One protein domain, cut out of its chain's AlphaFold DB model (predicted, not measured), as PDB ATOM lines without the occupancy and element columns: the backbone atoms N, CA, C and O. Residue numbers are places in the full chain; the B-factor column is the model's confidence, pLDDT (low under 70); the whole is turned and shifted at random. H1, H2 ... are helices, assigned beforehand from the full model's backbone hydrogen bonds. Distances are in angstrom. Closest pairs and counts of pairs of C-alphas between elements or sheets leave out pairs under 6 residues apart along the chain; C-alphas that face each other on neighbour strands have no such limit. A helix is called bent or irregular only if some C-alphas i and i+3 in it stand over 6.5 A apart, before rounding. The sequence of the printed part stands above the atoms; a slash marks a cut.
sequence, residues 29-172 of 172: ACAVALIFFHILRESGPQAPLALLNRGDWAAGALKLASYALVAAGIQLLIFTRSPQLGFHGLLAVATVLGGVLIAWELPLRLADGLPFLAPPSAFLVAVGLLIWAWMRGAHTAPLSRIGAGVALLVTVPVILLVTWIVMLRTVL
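This is residues 29 to 172 of the 172 residues of an uncharacterized protein of Sphingomonas alpina (UniProt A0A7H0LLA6). Three long helices, H3, H4 and H6, pack side by side, and the shorter H1 covers H4, making an up-and-down bundle of four in which each helix runs against the one before. H2 and H5 are short helices at one end of it, and H7 is a long arm that meets residues 31 to 35 of H1 with its residues 154 to 159, at a steep tilt of 51 degrees, and whose residues 163 to 171 stick out. The printed part has 144 residues with seven named helices, H1 to H7 in order, and no named strand: all helix. It is compact, with a radius of gyration of the C-alphas of 16.3 A, and flat, spanning 47 by 46 by 19 A.

H1, residues 29 to 42, begins at C-alpha 29 (-24.298, 46.660, -39.303) and measures 19.9 A. H2 is residues 48 to 53, 8.7 A. H3, residues 57 to 81, measures 36.6 A; H4, residues 83 to 103, 30.2 A. H5, residues 106 to 112, 9.7 A, is irregular: C-alphas 108 and 111 are 7.5 A apart. H6, residues 114 to 135, measures 31.1 A. H7, residues 145 to 171, measures 38.9 A and ends at C-alpha 171 (3.753, 44.397, -34.049).

H3 and H4, a hairpin, touch at a shallow tilt of 13 degrees, closest at the C-alphas of Phe 79 and Gly 86, 3.9 A. H6 touches H3, closest at C-alphas 65 and 119, 4.4 A. H1 touches residues 88 to 96 of H4, closest at C-alphas 33 and 92, 5.0 A. Residues 154 to 159 of H7 touch H1, closest at C-alphas 31 and 155, 5.4 A. H2 touches H3, closest at C-alphas 48 and 60, 4.5 A; H5 touches H6, closest at C-alphas 110 and 116, 5.3 A. Each O i to N i+4 pair is within hydrogen-bond range in H1, H2 and H4; H3 has 20 of 21, H6 16 of 18, H7 21 of 23, and H5 0 of 3, with 2 of its 4 O i to N i+3 pairs.

The farthest C-alphas, of Ala 111 and Arg 145, are 48.4 A apart. The printed part has no cut and no long link. Confidence is under 70 at residues 42 to 45 and 168 to 172.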
ATOM      1  N   ALA A  29     -24.265  47.689 -38.264       86.19
ATOM      2  CA  ALA A  29     -24.298  46.660 -39.303       86.19
ATOM      3  C   ALA A  29     -22.917  46.014 -39.492       86.19
ATOM      4  O   ALA A  29     -22.799  44.792 -39.547       86.19
ATOM      5  N   CYS A  30     -21.862  46.831 -39.526       88.19
ATOM      6  CA  CYS A  30     -20.484  46.360 -39.608       88.19
ATOM      7  C   CYS A  30     -20.110  45.495 -38.395       88.19
ATOM      8  O   CYS A  30     -19.576  44.400 -38.562       88.19
ATOM      9  N   ALA A  31     -20.456  45.929 -37.182       87.44
ATOM     10  CA  ALA A  31     -20.204  45.170 -35.966       87.44
ATOM     11  C   ALA A  31     -20.923  43.811 -35.977       87.44
ATOM     12  O   ALA A  31     -20.308  42.790 -35.680       87.44
ATOM     13  N   VAL A  32     -22.196  43.773 -36.389       89.25
ATOM     14  CA  VAL A  32     -22.960  42.525 -36.549       89.25
ATOM     15  C   VAL A  32     -22.313  41.612 -37.589       89.25
ATOM     16  O   VAL A  32     -22.164  40.418 -37.332       89.25
ATOM     17  N   ALA A  33     -21.891  42.156 -38.735       87.75
ATOM     18  CA  ALA A  33     -21.209  41.390 -39.776       87.75
ATOM     19  C   ALA A  33     -19.916  40.752 -39.248       87.75
ATOM     20  O   ALA A  33     -19.679  39.563 -39.461       87.75
ATOM     21  N   LEU A  34     -19.106  41.525 -38.523       87.25
ATOM     22  CA  LEU A  34     -17.845  41.067 -37.947       87.25
ATOM     23  C   LEU A  34     -18.056  40.009 -36.865       87.25
ATOM     24  O   LEU A  34     -17.381  38.983 -36.895       87.25
ATOM     25  N   ILE A  35     -19.012  40.221 -35.954       87.06
ATOM     26  CA  ILE A  35     -19.374  39.231 -34.932       87.06
ATOM     27  C   ILE A  35     -19.810  37.933 -35.610       87.06
ATOM     28  O   ILE A  35     -19.301  36.864 -35.281       87.06
ATOM     29  N   PHE A  36     -20.728  38.015 -36.574       88.94
ATOM     30  CA  PHE A  36     -21.243  36.829 -37.244       88.94
ATOM     31  C   PHE A  36     -20.133  36.089 -37.997       88.94
ATOM     32  O   PHE A  36     -19.963  34.887 -37.804       88.94
ATOM     33  N   PHE A  37     -19.313  36.801 -38.771       86.44
ATOM     34  CA  PHE A  37     -18.166  36.214 -39.461       86.44
ATOM     35  C   PHE A  37     -17.166  35.563 -38.493       86.44
ATOM     36  O   PHE A  37     -16.691  34.455 -38.745       86.44
ATOM     37  N   HIS A  38     -16.870  36.212 -37.367       85.62
ATOM     38  CA  HIS A  38     -15.975  35.661 -36.353       85.62
ATOM     39  C   HIS A  38     -16.529  34.363 -35.750       85.62
ATOM     40  O   HIS A  38     -15.802  33.373 -35.665       85.62
ATOM     41  N   ILE A  39     -17.829  34.320 -35.436       84.75
ATOM     42  CA  ILE A  39     -18.495  33.105 -34.945       84.75
ATOM     43  C   ILE A  39     -18.372  31.963 -35.968       84.75
ATOM     44  O   ILE A  39     -18.097  30.820 -35.589       84.75
ATOM     45  N   LEU A  40     -18.536  32.263 -37.261       83.81
ATOM     46  CA  LEU A  40     -18.383  31.280 -38.336       83.81
ATOM     47  C   LEU A  40     -16.943  30.741 -38.448       83.81
ATOM     48  O   LEU A  40     -16.758  29.572 -38.797       83.81
ATOM     49  N   ARG A  41     -15.938  31.579 -38.158       78.69
ATOM     50  CA  ARG A  41     -14.506  31.302 -38.361       78.69
ATOM     51  C   ARG A  41     -13.817  30.610 -37.179       78.69
ATOM     52  O   ARG A  41     -13.078  29.657 -37.409       78.69
ATOM     53  N   GLU A  42     -14.000  31.095 -35.950       64.81
ATOM     54  CA  GLU A  42     -13.016  30.888 -34.864       64.81
ATOM     55  C   GLU A  42     -13.549  30.228 -33.581       64.81
ATOM     56  O   GLU A  42     -12.775  29.978 -32.661       64.81
ATOM     57  N   SER A  43     -14.823  29.828 -33.526       60.50
ATOM     58  CA  SER A  43     -15.455  29.258 -32.316       60.50
ATOM     59  C   SER A  43     -15.005  27.823 -31.934       60.50
ATOM     60  O   SER A  43     -15.758  27.077 -31.311       60.50
ATOM     61  N   GLY A  44     -13.793  27.399 -32.305       62.19
ATOM     62  CA  GLY A  44     -13.224  26.079 -32.011       62.19
ATOM     63  C   GLY A  44     -13.178  25.123 -33.215       62.19
ATOM     64  O   GLY A  44     -13.646  25.455 -34.306       62.19
ATOM     65  N   PRO A  45     -12.638  23.897 -33.047       69.75
ATOM     66  CA  PRO A  45     -12.420  22.929 -34.134       69.75
ATOM     67  C   PRO A  45     -13.703  22.467 -34.842       69.75
ATOM     68  O   PRO A  45     -13.631  21.745 -35.830       69.75
ATOM     69  N   GLN A  46     -14.857  22.858 -34.315       77.44
ATOM     70  CA  GLN A  46     -16.189  22.499 -34.763       77.44
ATOM     71  C   GLN A  46     -16.947  23.662 -35.426       77.44
ATOM     72  O   GLN A  46     -18.134  23.495 -35.728       77.44
ATOM     73  N   ALA A  47     -16.300  24.817 -35.614       82.50
ATOM     74  CA  ALA A  47     -16.892  25.978 -36.271       82.50
ATOM     75  C   ALA A  47     -17.229  25.675 -37.747       82.50
ATOM     76  O   ALA A  47     -16.517  24.888 -38.378       82.50
ATOM     77  N   PRO A  48     -18.279  26.296 -38.319       84.38
ATOM     78  CA  PRO A  48     -18.730  25.999 -39.678       84.38
ATOM     79  C   PRO A  48     -17.615  26.112 -40.720       84.38
ATOM     80  O   PRO A  48     -17.377  25.164 -41.466       84.38
ATOM     81  N   LEU A  49     -16.869  27.224 -40.724       83.69
ATOM     82  CA  LEU A  49     -15.792  27.431 -41.696       83.69
ATOM     83  C   LEU A  49     -14.589  26.524 -41.421       83.69
ATOM     84  O   LEU A  49     -13.930  26.086 -42.357       83.69
ATOM     85  N   ALA A  50     -14.314  26.195 -40.156       84.81
ATOM     86  CA  ALA A  50     -13.242  25.265 -39.809       84.81
ATOM     87  C   ALA A  50     -13.523  23.845 -40.329       84.81
ATOM     88  O   ALA A  50     -12.602  23.180 -40.796       84.81
ATOM     89  N   LEU A  51     -14.780  23.394 -40.286       86.75
ATOM     90  CA  LEU A  51     -15.192  22.099 -40.837       86.75
ATOM     91  C   LEU A  51     -15.118  22.085 -42.364       86.75
ATOM     92  O   LEU A  51     -14.532  21.162 -42.929       86.75
ATOM     93  N   LEU A  52     -15.620  23.142 -43.014       85.00
ATOM     94  CA  LEU A  52     -15.511  23.304 -44.467       85.00
ATOM     95  C   LEU A  52     -14.039  23.267 -44.912       85.00
ATOM     96  O   LEU A  52     -13.685  22.512 -45.812       85.00
ATOM     97  N   ASN A  53     -13.157  23.986 -44.214       85.31
ATOM     98  CA  ASN A  53     -11.725  24.030 -44.532       85.31
ATOM     99  C   ASN A  53     -10.986  22.704 -44.274       85.31
ATOM    100  O   ASN A  53      -9.926  22.480 -44.852       85.31
ATOM    101  N   ARG A  54     -11.513  21.828 -43.411       85.44
ATOM    102  CA  ARG A  54     -10.947  20.490 -43.144       85.44
ATOM    103  C   ARG A  54     -11.483  19.406 -44.077       85.44
ATOM    104  O   ARG A  54     -11.056  18.262 -43.970       85.44
ATOM    105  N   GLY A  55     -12.418  19.748 -44.961       83.50
ATOM    106  CA  GLY A  55     -13.046  18.804 -45.879       83.50
ATOM    107  C   GLY A  55     -14.273  18.080 -45.319       83.50
ATOM    108  O   GLY A  55     -14.860  17.262 -46.027       83.50
ATOM    109  N   ASP A  56     -14.718  18.398 -44.098       89.25
ATOM    110  CA  ASP A  56     -15.990  17.903 -43.553       89.25
ATOM    111  C   ASP A  56     -17.146  18.800 -44.019       89.25
ATOM    112  O   ASP A  56     -17.741  19.599 -43.284       89.25
ATOM    113  N   TRP A  57     -17.398  18.720 -45.323       87.25
ATOM    114  CA  TRP A  57     -18.239  19.667 -46.039       87.25
ATOM    115  C   TRP A  57     -19.714  19.608 -45.637       87.25
ATOM    116  O   TRP A  57     -20.353  20.650 -45.509       87.25
ATOM    117  N   ALA A  58     -20.248  18.408 -45.404       87.69
ATOM    118  CA  ALA A  58     -21.650  18.222 -45.038       87.69
ATOM    119  C   ALA A  58     -21.938  18.754 -43.625       87.69
ATOM    120  O   ALA A  58     -22.903  19.499 -43.431       87.69
ATOM    121  N   ALA A  59     -21.083  18.438 -42.643       89.62
ATOM    122  CA  ALA A  59     -21.234  18.957 -41.286       89.62
ATOM    123  C   ALA A  59     -21.004  20.475 -41.232       89.62
ATOM    124  O   ALA A  59     -21.733  21.192 -40.537       89.62
ATOM    125  N   GLY A  60     -20.030  20.975 -41.999       89.44
ATOM    126  CA  GLY A  60     -19.768  22.405 -42.154       89.44
ATOM    127  C   GLY A  60     -20.962  23.164 -42.734       89.44
ATOM    128  O   GLY A  60     -21.377  24.173 -42.162       89.44
ATOM    129  N   ALA A  61     -21.570  22.647 -43.807       90.25
ATOM    130  CA  ALA A  61     -22.752  23.235 -44.435       90.25
ATOM    131  C   ALA A  61     -23.964  23.245 -43.483       90.25
ATOM    132  O   ALA A  61     -24.597  24.286 -43.287       90.25
ATOM    133  N   LEU A  62     -24.250  22.130 -42.806       90.25
ATOM    134  CA  LEU A  62     -25.380  22.052 -41.874       90.25
ATOM    135  C   LEU A  62     -25.232  23.033 -40.696       90.25
ATOM    136  O   LEU A  62     -26.187  23.714 -40.303       90.25
ATOM    137  N   LYS A  63     -24.017  23.142 -40.142       91.06
ATOM    138  CA  LYS A  63     -23.729  24.104 -39.073       91.06
ATOM    139  C   LYS A  63     -23.790  25.541 -39.568       91.06
ATOM    140  O   LYS A  63     -24.365  26.375 -38.876       91.06
ATOM    141  N   LEU A  64     -23.269  25.831 -40.760       91.31
ATOM    142  CA  LEU A  64     -23.370  27.159 -41.366       91.31
ATOM    143  C   LEU A  64     -24.836  27.599 -41.470       91.31
ATOM    144  O   LEU A  64     -25.178  28.695 -41.029       91.31
ATOM    145  N   ALA A  65     -25.704  26.720 -41.976       91.81
ATOM    146  CA  ALA A  65     -27.136  26.981 -42.093       91.81
ATOM    147  C   ALA A  65     -27.798  27.237 -40.730       91.81
ATOM    148  O   ALA A  65     -28.558  28.189 -40.567       91.81
ATOM    149  N   SER A  66     -27.463  26.426 -39.724       91.50
ATOM    150  CA  SER A  66     -28.009  26.563 -38.370       91.50
ATOM    151  C   SER A  66     -27.615  27.900 -37.734       91.50
ATOM    152  O   SER A  66     -28.454  28.604 -37.176       91.50
ATOM    153  N   TYR A  67     -26.350  28.296 -37.873       91.06
ATOM    154  CA  TYR A  67     -25.841  29.562 -37.346       91.06
ATOM    155  C   TYR A  67     -26.450  30.761 -38.074       91.06
ATOM    156  O   TYR A  67     -26.797  31.753 -37.434       91.06
ATOM    157  N   ALA A  68     -26.639  30.657 -39.390       92.38
ATOM    158  CA  ALA A  68     -27.347  31.656 -40.178       92.38
ATOM    159  C   ALA A  68     -28.797  31.852 -39.711       92.38
ATOM    160  O   ALA A  68     -29.227  32.990 -39.520       92.38
ATOM    161  N   LEU A  69     -29.537  30.764 -39.476       92.06
ATOM    162  CA  LEU A  69     -30.919  30.830 -38.992       92.06
ATOM    163  C   LEU A  69     -31.009  31.426 -37.586       92.06
ATOM    164  O   LEU A  69     -31.862  32.279 -37.337       92.06
ATOM    165  N   VAL A  70     -30.109  31.036 -36.679       93.62
ATOM    166  CA  VAL A  70     -30.039  31.617 -35.330       93.62
ATOM    167  C   VAL A  70     -29.732  33.111 -35.403       93.62
ATOM    168  O   VAL A  70     -30.419  33.908 -34.762       93.62
ATOM    169  N   ALA A  71     -28.752  33.513 -36.217       92.38
ATOM    170  CA  ALA A  71     -28.411  34.918 -36.400       92.38
ATOM    171  C   ALA A  71     -29.605  35.713 -36.949       92.38
ATOM    172  O   ALA A  71     -29.959  36.742 -36.374       92.38
ATOM    173  N   ALA A  72     -30.282  35.217 -37.988       90.88
ATOM    174  CA  ALA A  72     -31.485  35.846 -38.532       90.88
ATOM    175  C   ALA A  72     -32.616  35.950 -37.488       90.88
ATOM    176  O   ALA A  72     -33.255  36.997 -37.378       90.88
ATOM    177  N   GLY A  73     -32.820  34.911 -36.671       91.31
ATOM    178  CA  GLY A  73     -33.787  34.913 -35.570       91.31
ATOM    179  C   GLY A  73     -33.484  35.969 -34.503       91.31
ATOM    180  O   GLY A  73     -34.385  36.695 -34.081       91.31
ATOM    181  N   ILE A  74     -32.214  36.130 -34.116       92.44
ATOM    182  CA  ILE A  74     -31.782  37.198 -33.199       92.44
ATOM    183  C   ILE A  74     -32.087  38.575 -33.799       92.44
ATOM    184  O   ILE A  74     -32.615  39.445 -33.104       92.44
ATOM    185  N   GLN A  75     -31.814  38.778 -35.089       91.62
ATOM    186  CA  GLN A  75     -32.121  40.054 -35.738       91.62
ATOM    187  C   GLN A  75     -33.629  40.316 -35.826       91.62
ATOM    188  O   GLN A  75     -34.057  41.459 -35.670       91.62
ATOM    189  N   LEU A  76     -34.449  39.274 -35.986       90.06
ATOM    190  CA  LEU A  76     -35.905  39.390 -35.924       90.06
ATOM    191  C   LEU A  76     -36.392  39.768 -34.513       90.06
ATOM    192  O   LEU A  76     -37.304  40.581 -34.372       90.06
ATOM    193  N   LEU A  77     -35.758  39.254 -33.456       90.62
ATOM    194  CA  LEU A  77     -36.042  39.697 -32.086       90.62
ATOM    195  C   LEU A  77     -35.663  41.168 -31.888       90.62
ATOM    196  O   LEU A  77     -36.464  41.938 -31.356       90.62
ATOM    197  N   ILE A  78     -34.491  41.588 -32.370       88.56
ATOM    198  CA  ILE A  78     -34.070  42.997 -32.340       88.56
ATOM    199  C   ILE A  78     -35.066  43.865 -33.114       88.56
ATOM    200  O   ILE A  78     -35.445  44.933 -32.629       88.56
ATOM    201  N   PHE A  79     -35.565  43.384 -34.254       87.38
ATOM    202  CA  PHE A  79     -36.564  44.067 -35.072       87.38
ATOM    203  C   PHE A  79     -37.832  44.423 -34.282       87.38
ATOM    204  O   PHE A  79     -38.364  45.517 -34.457       87.38
ATOM    205  N   THR A  80     -38.284  43.561 -33.359       86.81
ATOM    206  CA  THR A  80     -39.457  43.850 -32.502       86.81
ATOM    207  C   THR A  80     -39.252  45.044 -31.566       86.81
ATOM    208  O   THR A  80     -40.221  45.670 -31.144       86.81
ATOM    209  N   ARG A  81     -37.998  45.366 -31.226       86.69
ATOM    210  CA  ARG A  81     -37.638  46.476 -30.327       86.69
ATOM    211  C   ARG A  81     -37.174  47.711 -31.087       86.69
ATOM    212  O   ARG A  81     -37.406  48.835 -30.650       86.69
ATOM    213  N   SER A  82     -36.497  47.507 -32.209       89.62
ATOM    214  CA  SER A  82     -36.023  48.554 -33.097       89.62
ATOM    215  C   SER A  82     -36.010  48.025 -34.533       89.62
ATOM    216  O   SER A  82     -35.069  47.325 -34.922       89.62
ATOM    217  N   PRO A  83     -37.028  48.376 -35.341       90.06
ATOM    218  CA  PRO A  83     -37.129  47.920 -36.726       90.06
ATOM    219  C   PRO A  83     -35.898  48.290 -37.556       90.06
ATOM    220  O   PRO A  83     -35.408  47.481 -38.338       90.06
ATOM    221  N   GLN A  84     -35.346  49.488 -37.330       90.06
ATOM    222  CA  GLN A  84     -34.179  49.969 -38.064       90.06
ATOM    223  C   GLN A  84     -32.902  49.188 -37.719       90.06
ATOM    224  O   GLN A  84     -32.141  48.858 -38.630       90.06
ATOM    225  N   LEU A  85     -32.681  48.840 -36.441       88.75
ATOM    226  CA  LEU A  85     -31.553  47.991 -36.034       88.75
ATOM    227  C   LEU A  85     -31.688  46.576 -36.574       88.75
ATOM    228  O   LEU A  85     -30.742  46.067 -37.170       88.75
ATOM    229  N   GLY A  86     -32.867  45.973 -36.416       90.00
ATOM    230  CA  GLY A  86     -33.129  44.630 -36.924       90.00
ATOM    231  C   GLY A  86     -32.937  44.547 -38.439       90.00
ATOM    232  O   GLY A  86     -32.331  43.597 -38.924       90.00
ATOM    233  N   PHE A  87     -33.361  45.572 -39.187       92.44
ATOM    234  CA  PHE A  87     -33.144  45.651 -40.634       92.44
ATOM    235  C   PHE A  87     -31.652  45.656 -41.006       92.44
ATOM    236  O   PHE A  87     -31.217  44.845 -41.818       92.44
ATOM    237  N   HIS A  88     -30.855  46.540 -40.401       91.12
ATOM    238  CA  HIS A  88     -29.425  46.638 -40.716       91.12
ATOM    239  C   HIS A  88     -28.637  45.411 -40.244       91.12
ATOM    240  O   HIS A  88     -27.679  45.003 -40.899       91.12
ATOM    241  N   GLY A  89     -29.056  44.794 -39.139       91.62
ATOM    242  CA  GLY A  89     -28.500  43.528 -38.686       91.62
ATOM    243  C   GLY A  89     -28.841  42.365 -39.622       91.62
ATOM    244  O   GLY A  89     -27.955  41.582 -39.955       91.62
ATOM    245  N   LEU A  90     -30.087  42.267 -40.108       92.81
ATOM    246  CA  LEU A  90     -30.481  41.281 -41.127       92.81
ATOM    247  C   LEU A  90     -29.695  41.475 -42.425       92.81
ATOM    248  O   LEU A  90     -29.222  40.495 -42.997       92.81
ATOM    249  N   LEU A  91     -29.518  42.726 -42.857       93.38
ATOM    250  CA  LEU A  91     -28.707  43.066 -44.023       93.38
ATOM    251  C   LEU A  91     -27.275  42.546 -43.849       93.38
ATOM    252  O   LEU A  91     -26.778  41.835 -44.715       93.38
ATOM    253  N   ALA A  92     -26.647  42.830 -42.705       92.88
ATOM    254  CA  ALA A  92     -25.300  42.364 -42.390       92.88
ATOM    255  C   ALA A  92     -25.181  40.830 -42.418       92.88
ATOM    256  O   ALA A  92     -24.272  40.296 -43.058       92.88
ATOM    257  N   VAL A  93     -26.111  40.117 -41.773       93.75
ATOM    258  CA  VAL A  93     -26.140  38.643 -41.761       93.75
ATOM    259  C   VAL A  93     -26.297  38.088 -43.176       93.75
ATOM    260  O   VAL A  93     -25.542  37.195 -43.563       93.75
ATOM    261  N   ALA A  94     -27.229  38.631 -43.967       94.00
ATOM    262  CA  ALA A  94     -27.460  38.195 -45.340       94.00
ATOM    263  C   ALA A  94     -26.225  38.429 -46.223       94.00
ATOM    264  O   ALA A  94     -25.821  37.526 -46.952       94.00
ATOM    265  N   THR A  95     -25.582  39.596 -46.130       93.50
ATOM    266  CA  THR A  95     -24.378  39.906 -46.914       93.50
ATOM    267  C   THR A  95     -23.210  38.983 -46.566       93.50
ATOM    268  O   THR A  95     -22.585  38.433 -47.472       93.50
ATOM    269  N   VAL A  96     -22.931  38.771 -45.274       92.44
ATOM    270  CA  VAL A  96     -21.855  37.861 -44.841       92.44
ATOM    271  C   VAL A  96     -22.134  36.440 -45.314       92.44
ATOM    272  O   VAL A  96     -21.253  35.798 -45.882       92.44
ATOM    273  N   LEU A  97     -23.365  35.958 -45.129       93.12
ATOM    274  CA  LEU A  97     -23.745  34.619 -45.554       93.12
ATOM    275  C   LEU A  97     -23.640  34.454 -47.074       93.12
ATOM    276  O   LEU A  97     -23.075  33.467 -47.526       93.12
ATOM    277  N   GLY A  98     -24.108  35.431 -47.855       92.31
ATOM    278  CA  GLY A  98     -23.968  35.429 -49.312       92.31
ATOM    279  C   GLY A  98     -22.505  35.347 -49.758       92.31
ATOM    280  O   GLY A  98     -22.172  34.531 -50.615       92.31
ATOM    281  N   GLY A  99     -21.616  36.114 -49.118       89.25
ATOM    282  CA  GLY A  99     -20.174  36.035 -49.369       89.25
ATOM    283  C   GLY A  99     -19.587  34.653 -49.068       89.25
ATOM    284  O   GLY A  99     -18.820  34.125 -49.870       89.25
ATOM    285  N   VAL A 100     -19.992  34.030 -47.955       89.62
ATOM    286  CA  VAL A 100     -19.566  32.667 -47.589       89.62
ATOM    287  C   VAL A 100     -20.095  31.623 -48.578       89.62
ATOM    288  O   VAL A 100     -19.359  30.720 -48.961       89.62
ATOM    289  N   LEU A 101     -21.343  31.732 -49.035       90.62
ATOM    290  CA  LEU A 101     -21.889  30.791 -50.019       90.62
ATOM    291  C   LEU A 101     -21.091  30.804 -51.325       90.62
ATOM    292  O   LEU A 101     -20.802  29.741 -51.870       90.62
ATOM    293  N   ILE A 102     -20.733  31.998 -51.802       89.00
ATOM    294  CA  ILE A 102     -19.967  32.174 -53.039       89.00
ATOM    295  C   ILE A 102     -18.539  31.655 -52.858       89.00
ATOM    296  O   ILE A 102     -18.082  30.845 -53.657       89.00
ATOM    297  N   ALA A 103     -17.846  32.079 -51.799       86.62
ATOM    298  CA  ALA A 103     -16.433  31.753 -51.605       86.62
ATOM    299  C   ALA A 103     -16.160  30.258 -51.347       86.62
ATOM    300  O   ALA A 103     -15.052  29.801 -51.603       86.62
ATOM    301  N   TRP A 104     -17.150  29.496 -50.870       84.94
ATOM    302  CA  TRP A 104     -17.038  28.045 -50.656       84.94
ATOM    303  C   TRP A 104     -17.823  27.216 -51.684       84.94
ATOM    304  O   TRP A 104     -18.028  26.022 -51.466       84.94
ATOM    305  N   GLU A 105     -18.284  27.837 -52.776       86.69
ATOM    306  CA  GLU A 105     -18.948  27.171 -53.908       86.69
ATOM    307  C   GLU A 105     -20.125  26.257 -53.512       86.69
ATOM    308  O   GLU A 105     -20.513  25.339 -54.235       86.69
ATOM    309  N   LEU A 106     -20.750  26.527 -52.363       83.94
ATOM    310  CA  LEU A 106     -21.847  25.718 -51.833       83.94
ATOM    311  C   LEU A 106     -23.049  25.619 -52.797       83.94
ATOM    312  O   LEU A 106     -23.646  24.545 -52.862       83.94
ATOM    313  N   PRO A 107     -23.389  26.653 -53.599       82.62
ATOM    314  CA  PRO A 107     -24.420  26.535 -54.630       82.62
ATOM    315  C   PRO A 107     -24.096  25.539 -55.755       82.62
ATOM    316  O   PRO A 107     -25.013  24.963 -56.333       82.62
ATOM    317  N   LEU A 108     -22.820  25.305 -56.078       83.94
ATOM    318  CA  LEU A 108     -22.439  24.336 -57.119       83.94
ATOM    319  C   LEU A 108     -22.604  22.891 -56.636       83.94
ATOM    320  O   LEU A 108     -22.755  21.971 -57.435       83.94
ATOM    321  N   ARG A 109     -22.641  22.705 -55.316       84.12
ATOM    322  CA  ARG A 109     -22.731  21.409 -54.640       84.12
ATOM    323  C   ARG A 109     -24.154  21.014 -54.273       84.12
ATOM    324  O   ARG A 109     -24.365  20.060 -53.537       84.12
ATOM    325  N   LEU A 110     -25.154  21.725 -54.793       83.44
ATOM    326  CA  LEU A 110     -26.565  21.419 -54.543       83.44
ATOM    327  C   LEU A 110     -26.957  20.001 -54.990       83.44
ATOM    328  O   LEU A 110     -27.841  19.396 -54.385       83.44
ATOM    329  N   ALA A 111     -26.283  19.462 -56.010       84.50
ATOM    330  CA  ALA A 111     -26.475  18.090 -56.476       84.50
ATOM    331  C   ALA A 111     -25.993  17.027 -55.464       84.50
ATOM    332  O   ALA A 111     -26.455  15.890 -55.521       84.50
ATOM    333  N   ASP A 112     -25.135  17.404 -54.507       82.19
ATOM    334  CA  ASP A 112     -24.578  16.510 -53.482       82.19
ATOM    335  C   ASP A 112     -25.585  16.222 -52.340       82.19
ATOM    336  O   ASP A 112     -25.298  15.446 -51.426       82.19
ATOM    337  N   GLY A 113     -26.779  16.833 -52.372       83.88
ATOM    338  CA  GLY A 113     -27.920  16.486 -51.519       83.88
ATOM    339  C   GLY A 113     -28.286  17.503 -50.427       83.88
ATOM    340  O   GLY A 113     -27.849  18.654 -50.411       83.88
ATOM    341  N   LEU A 114     -29.135  17.063 -49.488       81.31
ATOM    342  CA  LEU A 114     -29.780  17.904 -48.463       81.31
ATOM    343  C   LEU A 114     -28.835  18.793 -47.624       81.31
ATOM    344  O   LEU A 114     -29.195  19.950 -47.397       81.31
ATOM    345  N   PRO A 115     -27.644  18.338 -47.177       85.44
ATOM    346  CA  PRO A 115     -26.742  19.183 -46.387       85.44
ATOM    347  C   PRO A 115     -26.315  20.467 -47.109       85.44
ATOM    348  O   PRO A 115     -26.151  21.503 -46.467       85.44
ATOM    349  N   PHE A 116     -26.186  20.425 -48.437       87.94
ATOM    350  CA  PHE A 116     -25.747  21.556 -49.259       87.94
ATOM    351  C   PHE A 116     -26.895  22.482 -49.669       87.94
ATOM    352  O   PHE A 116     -26.655  23.645 -49.981       87.94
ATOM    353  N   LEU A 117     -28.147  22.019 -49.576       88.88
ATOM    354  CA  LEU A 117     -29.350  22.853 -49.709       88.88
ATOM    355  C   LEU A 117     -29.620  23.711 -48.462       88.88
ATOM    356  O   LEU A 117     -30.293  24.745 -48.548       88.88
ATOM    357  N   ALA A 118     -29.099  23.313 -47.297       89.12
ATOM    358  CA  ALA A 118     -29.350  24.014 -46.040       89.12
ATOM    359  C   ALA A 118     -28.768  25.451 -46.015       89.12
ATOM    360  O   ALA A 118     -29.501  26.376 -45.660       89.12
ATOM    361  N   PRO A 119     -27.512  25.718 -46.431       90.56
ATOM    362  CA  PRO A 119     -26.984  27.084 -46.451       90.56
ATOM    363  C   PRO A 119     -27.714  28.032 -47.422       90.56
ATOM    364  O   PRO A 119     -28.078  29.133 -46.997       90.56
ATOM    365  N   PRO A 120     -28.001  27.648 -48.686       91.44
ATOM    366  CA  PRO A 120     -28.771  28.490 -49.599       91.44
ATOM    367  C   PRO A 120     -30.196  28.761 -49.109       91.44
ATOM    368  O   PRO A 120     -30.671  29.887 -49.224       91.44
ATOM    369  N   SER A 121     -30.871  27.777 -48.507       92.81
ATOM    370  CA  SER A 121     -32.209  28.004 -47.939       92.81
ATOM    371  C   SER A 121     -32.179  28.965 -46.748       92.81
ATOM    372  O   SER A 121     -32.999  29.881 -46.697       92.81
ATOM    373  N   ALA A 122     -31.202  28.849 -45.842       92.69
ATOM    374  CA  ALA A 122     -31.020  29.811 -44.751       92.69
ATOM    375  C   ALA A 122     -30.755  31.239 -45.269       92.69
ATOM    376  O   ALA A 122     -31.296  32.208 -44.732       92.69
ATOM    377  N   PHE A 123     -29.979  31.372 -46.349       94.25
ATOM    378  CA  PHE A 123     -29.777  32.651 -47.027       94.25
ATOM    379  C   PHE A 123     -31.069  33.207 -47.623       94.25
ATOM    380  O   PHE A 123     -31.387  34.372 -47.389       94.25
ATOM    381  N   LEU A 124     -31.853  32.382 -48.317       94.75
ATOM    382  CA  LEU A 124     -33.148  32.798 -48.858       94.75
ATOM    383  C   LEU A 124     -34.119  33.240 -47.758       94.75
ATOM    384  O   LEU A 124     -34.819  34.232 -47.942       94.75
ATOM    385  N   VAL A 125     -34.129  32.572 -46.600       95.19
ATOM    386  CA  VAL A 125     -34.919  33.005 -45.435       95.19
ATOM    387  C   VAL A 125     -34.464  34.385 -44.953       95.19
ATOM    388  O   VAL A 125     -35.297  35.275 -44.785       95.19
ATOM    389  N   ALA A 126     -33.157  34.598 -44.773       93.31
ATOM    390  CA  ALA A 126     -32.624  35.892 -44.344       93.31
ATOM    391  C   ALA A 126     -32.952  37.016 -45.346       93.31
ATOM    392  O   ALA A 126     -33.388  38.096 -44.943       93.31
ATOM    393  N   VAL A 127     -32.813  36.750 -46.649       94.50
ATOM    394  CA  VAL A 127     -33.165  37.694 -47.722       94.50
ATOM    395  C   VAL A 127     -34.671  37.954 -47.765       94.50
ATOM    396  O   VAL A 127     -35.085  39.105 -47.874       94.50
ATOM    397  N   GLY A 128     -35.504  36.924 -47.621       94.56
ATOM    398  CA  GLY A 128     -36.957  37.068 -47.564       94.56
ATOM    399  C   GLY A 128     -37.403  37.954 -46.398       94.56
ATOM    400  O   GLY A 128     -38.203  38.871 -46.590       94.56
ATOM    401  N   LEU A 129     -36.825  37.751 -45.209       93.94
ATOM    402  CA  LEU A 129     -37.059  38.610 -44.043       93.94
ATOM    403  C   LEU A 129     -36.579  40.046 -44.277       93.94
ATOM    404  O   LEU A 129     -37.258  40.993 -43.881       93.94
ATOM    405  N   LEU A 130     -35.437  40.221 -44.945       93.25
ATOM    406  CA  LEU A 130     -34.905  41.536 -45.288       93.25
ATOM    407  C   LEU A 130     -35.818  42.288 -46.268       93.25
ATOM    408  O   LEU A 130     -36.104  43.465 -46.048       93.25
ATOM    409  N   ILE A 131     -36.319  41.614 -47.308       93.88
ATOM    410  CA  ILE A 131     -37.276  42.179 -48.272       93.88
ATOM    411  C   ILE A 131     -38.585  42.536 -47.564       93.88
ATOM    412  O   ILE A 131     -39.100  43.640 -47.731       93.88
ATOM    413  N   TRP A 132     -39.102  41.646 -46.717       94.38
ATOM    414  CA  TRP A 132     -40.291  41.919 -45.911       94.38
ATOM    415  C   TRP A 132     -40.110  43.150 -45.009       94.38
ATOM    416  O   TRP A 132     -40.979  44.026 -44.954       94.38
ATOM    417  N   ALA A 133     -38.961  43.262 -44.342       91.06
ATOM    418  CA  ALA A 133     -38.616  44.410 -43.511       91.06
ATOM    419  C   ALA A 133     -38.485  45.697 -44.345       91.06
ATOM    420  O   ALA A 133     -38.934  46.765 -43.916       91.06
ATOM    421  N   TRP A 134     -37.920  45.597 -45.551       92.19
ATOM    422  CA  TRP A 134     -37.830  46.703 -46.501       92.19
ATOM    423  C   TRP A 134     -39.212  47.219 -46.906       92.19
ATOM    424  O   TRP A 134     -39.467  48.416 -46.780       92.19
ATOM    425  N   MET A 135     -40.117  46.322 -47.318       93.88
ATOM    426  CA  MET A 135     -41.489  46.655 -47.730       93.88
ATOM    427  C   MET A 135     -42.290  47.342 -46.619       93.88
ATOM    428  O   MET A 135     -43.152  48.168 -46.899       93.88
ATOM    429  N   ARG A 136     -41.986  47.042 -45.352       90.19
ATOM    430  CA  ARG A 136     -42.588  47.698 -44.179       90.19
ATOM    431  C   ARG A 136     -41.952  49.044 -43.814       90.19
ATOM    432  O   ARG A 136     -42.321  49.627 -42.799       90.19
ATOM    433  N   GLY A 137     -40.982  49.527 -44.590       88.31
ATOM    434  CA  GLY A 137     -40.288  50.787 -44.318       88.31
ATOM    435  C   GLY A 137     -39.349  50.731 -43.111       88.31
ATOM    436  O   GLY A 137     -39.000  51.765 -42.552       88.31
ATOM    437  N   ALA A 138     -38.905  49.545 -42.677       87.31
ATOM    438  CA  ALA A 138     -38.072  49.431 -41.478       87.31
ATOM    439  C   ALA A 138     -36.711  50.139 -41.608       87.31
ATOM    440  O   ALA A 138     -36.157  50.608 -40.618       87.31
ATOM    441  N   HIS A 139     -36.192  50.262 -42.831       86.19
ATOM    442  CA  HIS A 139     -34.938  50.951 -43.134       86.19
ATOM    443  C   HIS A 139     -35.006  52.472 -42.877       86.19
ATOM    444  O   HIS A 139     -33.989  53.084 -42.536       86.19
ATOM    445  N   THR A 140     -36.198  53.074 -42.972       84.56
ATOM    446  CA  THR A 140     -36.464  54.498 -42.695       84.56
ATOM    447  C   THR A 140     -37.114  54.748 -41.334       84.56
ATOM    448  O   THR A 140     -37.320  55.907 -40.971       84.56
ATOM    449  N   ALA A 141     -37.417  53.699 -40.563       86.38
ATOM    450  CA  ALA A 141     -38.001  53.836 -39.234       86.38
ATOM    451  C   ALA A 141     -37.092  54.670 -38.307       86.38
ATOM    452  O   ALA A 141     -35.868  54.579 -38.411       86.38
ATOM    453  N   PRO A 142     -37.652  55.475 -37.388       83.19
ATOM    454  CA  PRO A 142     -36.850  56.302 -36.498       83.19
ATOM    455  C   PRO A 142     -36.058  55.448 -35.501       83.19
ATOM    456  O   PRO A 142     -36.607  54.563 -34.837       83.19
ATOM    457  N   LEU A 143     -34.770  55.757 -35.340       80.12
ATOM    458  CA  LEU A 143     -33.948  55.160 -34.295       80.12
ATOM    459  C   LEU A 143     -34.330  55.757 -32.937       80.12
ATOM    460  O   LEU A 143     -34.129  56.946 -32.684       80.12
ATOM    461  N   SER A 144     -34.873  54.933 -32.041       81.00
ATOM    462  CA  SER A 144     -35.127  55.358 -30.664       81.00
ATOM    463  C   SER A 144     -33.806  55.635 -29.936       81.00
ATOM    464  O   SER A 144     -32.779  55.034 -30.248       81.00
ATOM    465  N   ARG A 145     -33.815  56.508 -28.917       78.06
ATOM    466  CA  ARG A 145     -32.613  56.775 -28.095       78.06
ATOM    467  C   ARG A 145     -32.041  55.500 -27.473       78.06
ATOM    468  O   ARG A 145     -30.829  55.335 -27.411       78.06
ATOM    469  N   ILE A 146     -32.923  54.590 -27.058       77.88
ATOM    470  CA  ILE A 146     -32.554  53.274 -26.528       77.88
ATOM    471  C   ILE A 146     -31.878  52.441 -27.623       77.88
ATOM    472  O   ILE A 146     -30.814  51.880 -27.386       77.88
ATOM    473  N   GLY A 147     -32.441  52.416 -28.838       77.00
ATOM    474  CA  GLY A 147     -31.825  51.762 -29.992       77.00
ATOM    475  C   GLY A 147     -30.441  52.331 -30.314       77.00
ATOM    476  O   GLY A 147     -29.491  51.572 -30.462       77.00
ATOM    477  N   ALA A 148     -30.285  53.655 -30.327       78.19
ATOM    478  CA  ALA A 148     -28.984  54.293 -30.531       78.19
ATOM    479  C   ALA A 148     -27.965  53.905 -29.445       78.19
ATOM    480  O   ALA A 148     -26.819  53.594 -29.764       78.19
ATOM    481  N   GLY A 149     -28.386  53.861 -28.177       78.94
ATOM    482  CA  GLY A 149     -27.542  53.410 -27.068       78.94
ATOM    483  C   GLY A 149     -27.097  51.954 -27.218       78.94
ATOM    484  O   GLY A 149     -25.912  51.663 -27.087       78.94
ATOM    485  N   VAL A 150     -28.018  51.051 -27.568       79.81
ATOM    486  CA  VAL A 150     -27.709  49.632 -27.827       79.81
ATOM    487  C   VAL A 150     -26.761  49.485 -29.013       79.81
ATOM    488  O   VAL A 150     -25.786  48.740 -28.933       79.81
ATOM    489  N   ALA A 151     -27.011  50.223 -30.097       81.00
ATOM    490  CA  ALA A 151     -26.165  50.206 -31.279       81.00
ATOM    491  C   ALA A 151     -24.723  50.580 -30.926       81.00
ATOM    492  O   ALA A 151     -23.798  49.857 -31.286       81.00
ATOM    493  N   LEU A 152     -24.535  51.661 -30.166       82.69
ATOM    494  CA  LEU A 152     -23.219  52.099 -29.705       82.69
ATOM    495  C   LEU A 152     -22.572  51.090 -28.750       82.69
ATOM    496  O   LEU A 152     -21.394  50.783 -28.915       82.69
ATOM    497  N   LEU A 153     -23.333  50.537 -27.803       84.12
ATOM    498  CA  LEU A 153     -22.833  49.567 -26.825       84.12
ATOM    499  C   LEU A 153     -22.314  48.287 -27.486       84.12
ATOM    500  O   LEU A 153     -21.333  47.725 -27.020       84.12
ATOM    501  N   VAL A 154     -22.935  47.845 -28.581       80.25
ATOM    502  CA  VAL A 154     -22.451  46.699 -29.369       80.25
ATOM    503  C   VAL A 154     -21.288  47.104 -30.277       80.25
ATOM    504  O   VAL A 154     -20.302  46.385 -30.394       80.25
ATOM    505  N   THR A 155     -21.386  48.268 -30.916       81.38
ATOM    506  CA  THR A 155     -20.431  48.717 -31.933       81.38
ATOM    507  C   THR A 155     -19.063  49.061 -31.349       81.38
ATOM    508  O   THR A 155     -18.043  48.642 -31.892       81.38
ATOM    509  N   VAL A 156     -19.024  49.833 -30.260       82.31
ATOM    510  CA  VAL A 156     -17.774  50.367 -29.697       82.31
ATOM    511  C   VAL A 156     -16.809  49.247 -29.283       82.31
ATOM    512  O   VAL A 156     -15.665  49.284 -29.736       82.31
ATOM    513  N   PRO A 157     -17.225  48.216 -28.521       82.94
ATOM    514  CA  PRO A 157     -16.343  47.103 -28.174       82.94
ATOM    515  C   PRO A 157     -15.833  46.335 -29.393       82.94
ATOM    516  O   PRO A 157     -14.670  45.947 -29.418       82.94
ATOM    517  N   VAL A 158     -16.671  46.142 -30.419       80.88
ATOM    518  CA  VAL A 158     -16.266  45.432 -31.641       80.88
ATOM    519  C   VAL A 158     -15.210  46.220 -32.407       80.88
ATOM    520  O   VAL A 158     -14.211  45.641 -32.822       80.88
ATOM    521  N   ILE A 159     -15.383  47.536 -32.553       77.88
ATOM    522  CA  ILE A 159     -14.373  48.387 -33.193       77.88
ATOM    523  C   ILE A 159     -13.071  48.355 -32.391       77.88
ATOM    524  O   ILE A 159     -12.018  48.124 -32.977       77.88
ATOM    525  N   LEU A 160     -13.136  48.518 -31.064       82.38
ATOM    526  CA  LEU A 160     -11.952  48.455 -30.201       82.38
ATOM    527  C   LEU A 160     -11.220  47.116 -30.340       82.38
ATOM    528  O   LEU A 160      -9.998  47.100 -30.464       82.38
ATOM    529  N   LEU A 161     -11.959  46.006 -30.379       81.19
ATOM    530  CA  LEU A 161     -11.397  44.673 -30.572       81.19
ATOM    531  C   LEU A 161     -10.727  44.529 -31.944       81.19
ATOM    532  O   LEU A 161      -9.617  44.012 -32.032       81.19
ATOM    533  N   VAL A 162     -11.365  45.000 -33.017       77.50
ATOM    534  CA  VAL A 162     -10.794  44.953 -34.373       77.50
ATOM    535  C   VAL A 162      -9.532  45.801 -34.455       77.50
ATOM    536  O   VAL A 162      -8.514  45.329 -34.958       77.50
ATOM    537  N   THR A 163      -9.570  47.030 -33.936       80.50
ATOM    538  CA  THR A 163      -8.402  47.913 -33.878       80.50
ATOM    539  C   THR A 163      -7.268  47.260 -33.096       80.50
ATOM    540  O   THR A 163      -6.134  47.258 -33.568       80.50
ATOM    541  N   TRP A 164      -7.574  46.642 -31.955       80.81
ATOM    542  CA  TRP A 164      -6.609  45.896 -31.154       80.81
ATOM    543  C   TRP A 164      -5.971  44.736 -31.932       80.81
ATOM    544  O   TRP A 164      -4.748  44.622 -31.967       80.81
ATOM    545  N   ILE A 165      -6.771  43.911 -32.620       77.38
ATOM    546  CA  ILE A 165      -6.275  42.793 -33.443       77.38
ATOM    547  C   ILE A 165      -5.373  43.294 -34.577       77.38
ATOM    548  O   ILE A 165      -4.321  42.706 -34.836       77.38
ATOM    549  N   VAL A 166      -5.771  44.370 -35.262       74.19
ATOM    550  CA  VAL A 166      -4.976  44.967 -36.346       74.19
ATOM    551  C   VAL A 166      -3.654  45.509 -35.807       74.19
ATOM    552  O   VAL A 166      -2.612  45.214 -36.384       74.19
ATOM    553  N   MET A 167      -3.678  46.233 -34.685       76.31
ATOM    554  CA  MET A 167      -2.463  46.739 -34.044       76.31
ATOM    555  C   MET A 167      -1.519  45.605 -33.635       76.31
ATOM    556  O   MET A 167      -0.329  45.666 -33.936       76.31
ATOM    557  N   LEU A 168      -2.034  44.535 -33.027       69.88
ATOM    558  CA  LEU A 168      -1.219  43.370 -32.673       69.88
ATOM    559  C   LEU A 168      -0.587  42.703 -33.900       69.88
ATOM    560  O   LEU A 168       0.580  42.328 -33.853       69.88
ATOM    561  N   ARG A 169      -1.321  42.597 -35.014       63.00
ATOM    562  CA  ARG A 169      -0.790  42.052 -36.276       63.00
ATOM    563  C   ARG A 169       0.320  42.889 -36.907       63.00
ATOM    564  O   ARG A 169       1.050  42.352 -37.723       63.00
ATOM    565  N   THR A 170       0.410  44.180 -36.600       62.94
ATOM    566  CA  THR A 170       1.494  45.040 -37.109       62.94
ATOM    567  C   THR A 170       2.751  45.013 -36.240       62.94
ATOM    568  O   THR A 170       3.787  45.515 -36.662       62.94
ATOM    569  N   VAL A 171       2.653  44.467 -35.026       56.69
ATOM    570  CA  VAL A 171       3.753  44.397 -34.049       56.69
ATOM    571  C   VAL A 171       4.409  43.005 -34.021       56.69
ATOM    572  O   VAL A 171       5.538  42.882 -33.552       56.69
ATOM    573  N   LEU A 172       3.719  41.978 -34.532       49.81
ATOM    574  CA  LEU A 172       4.204  40.603 -34.725       49.81
ATOM    575  C   LEU A 172       4.672  40.378 -36.165       49.81
ATOM    576  O   LEU A 172       5.665  39.638 -36.332       49.81
TER     577      LEU A 172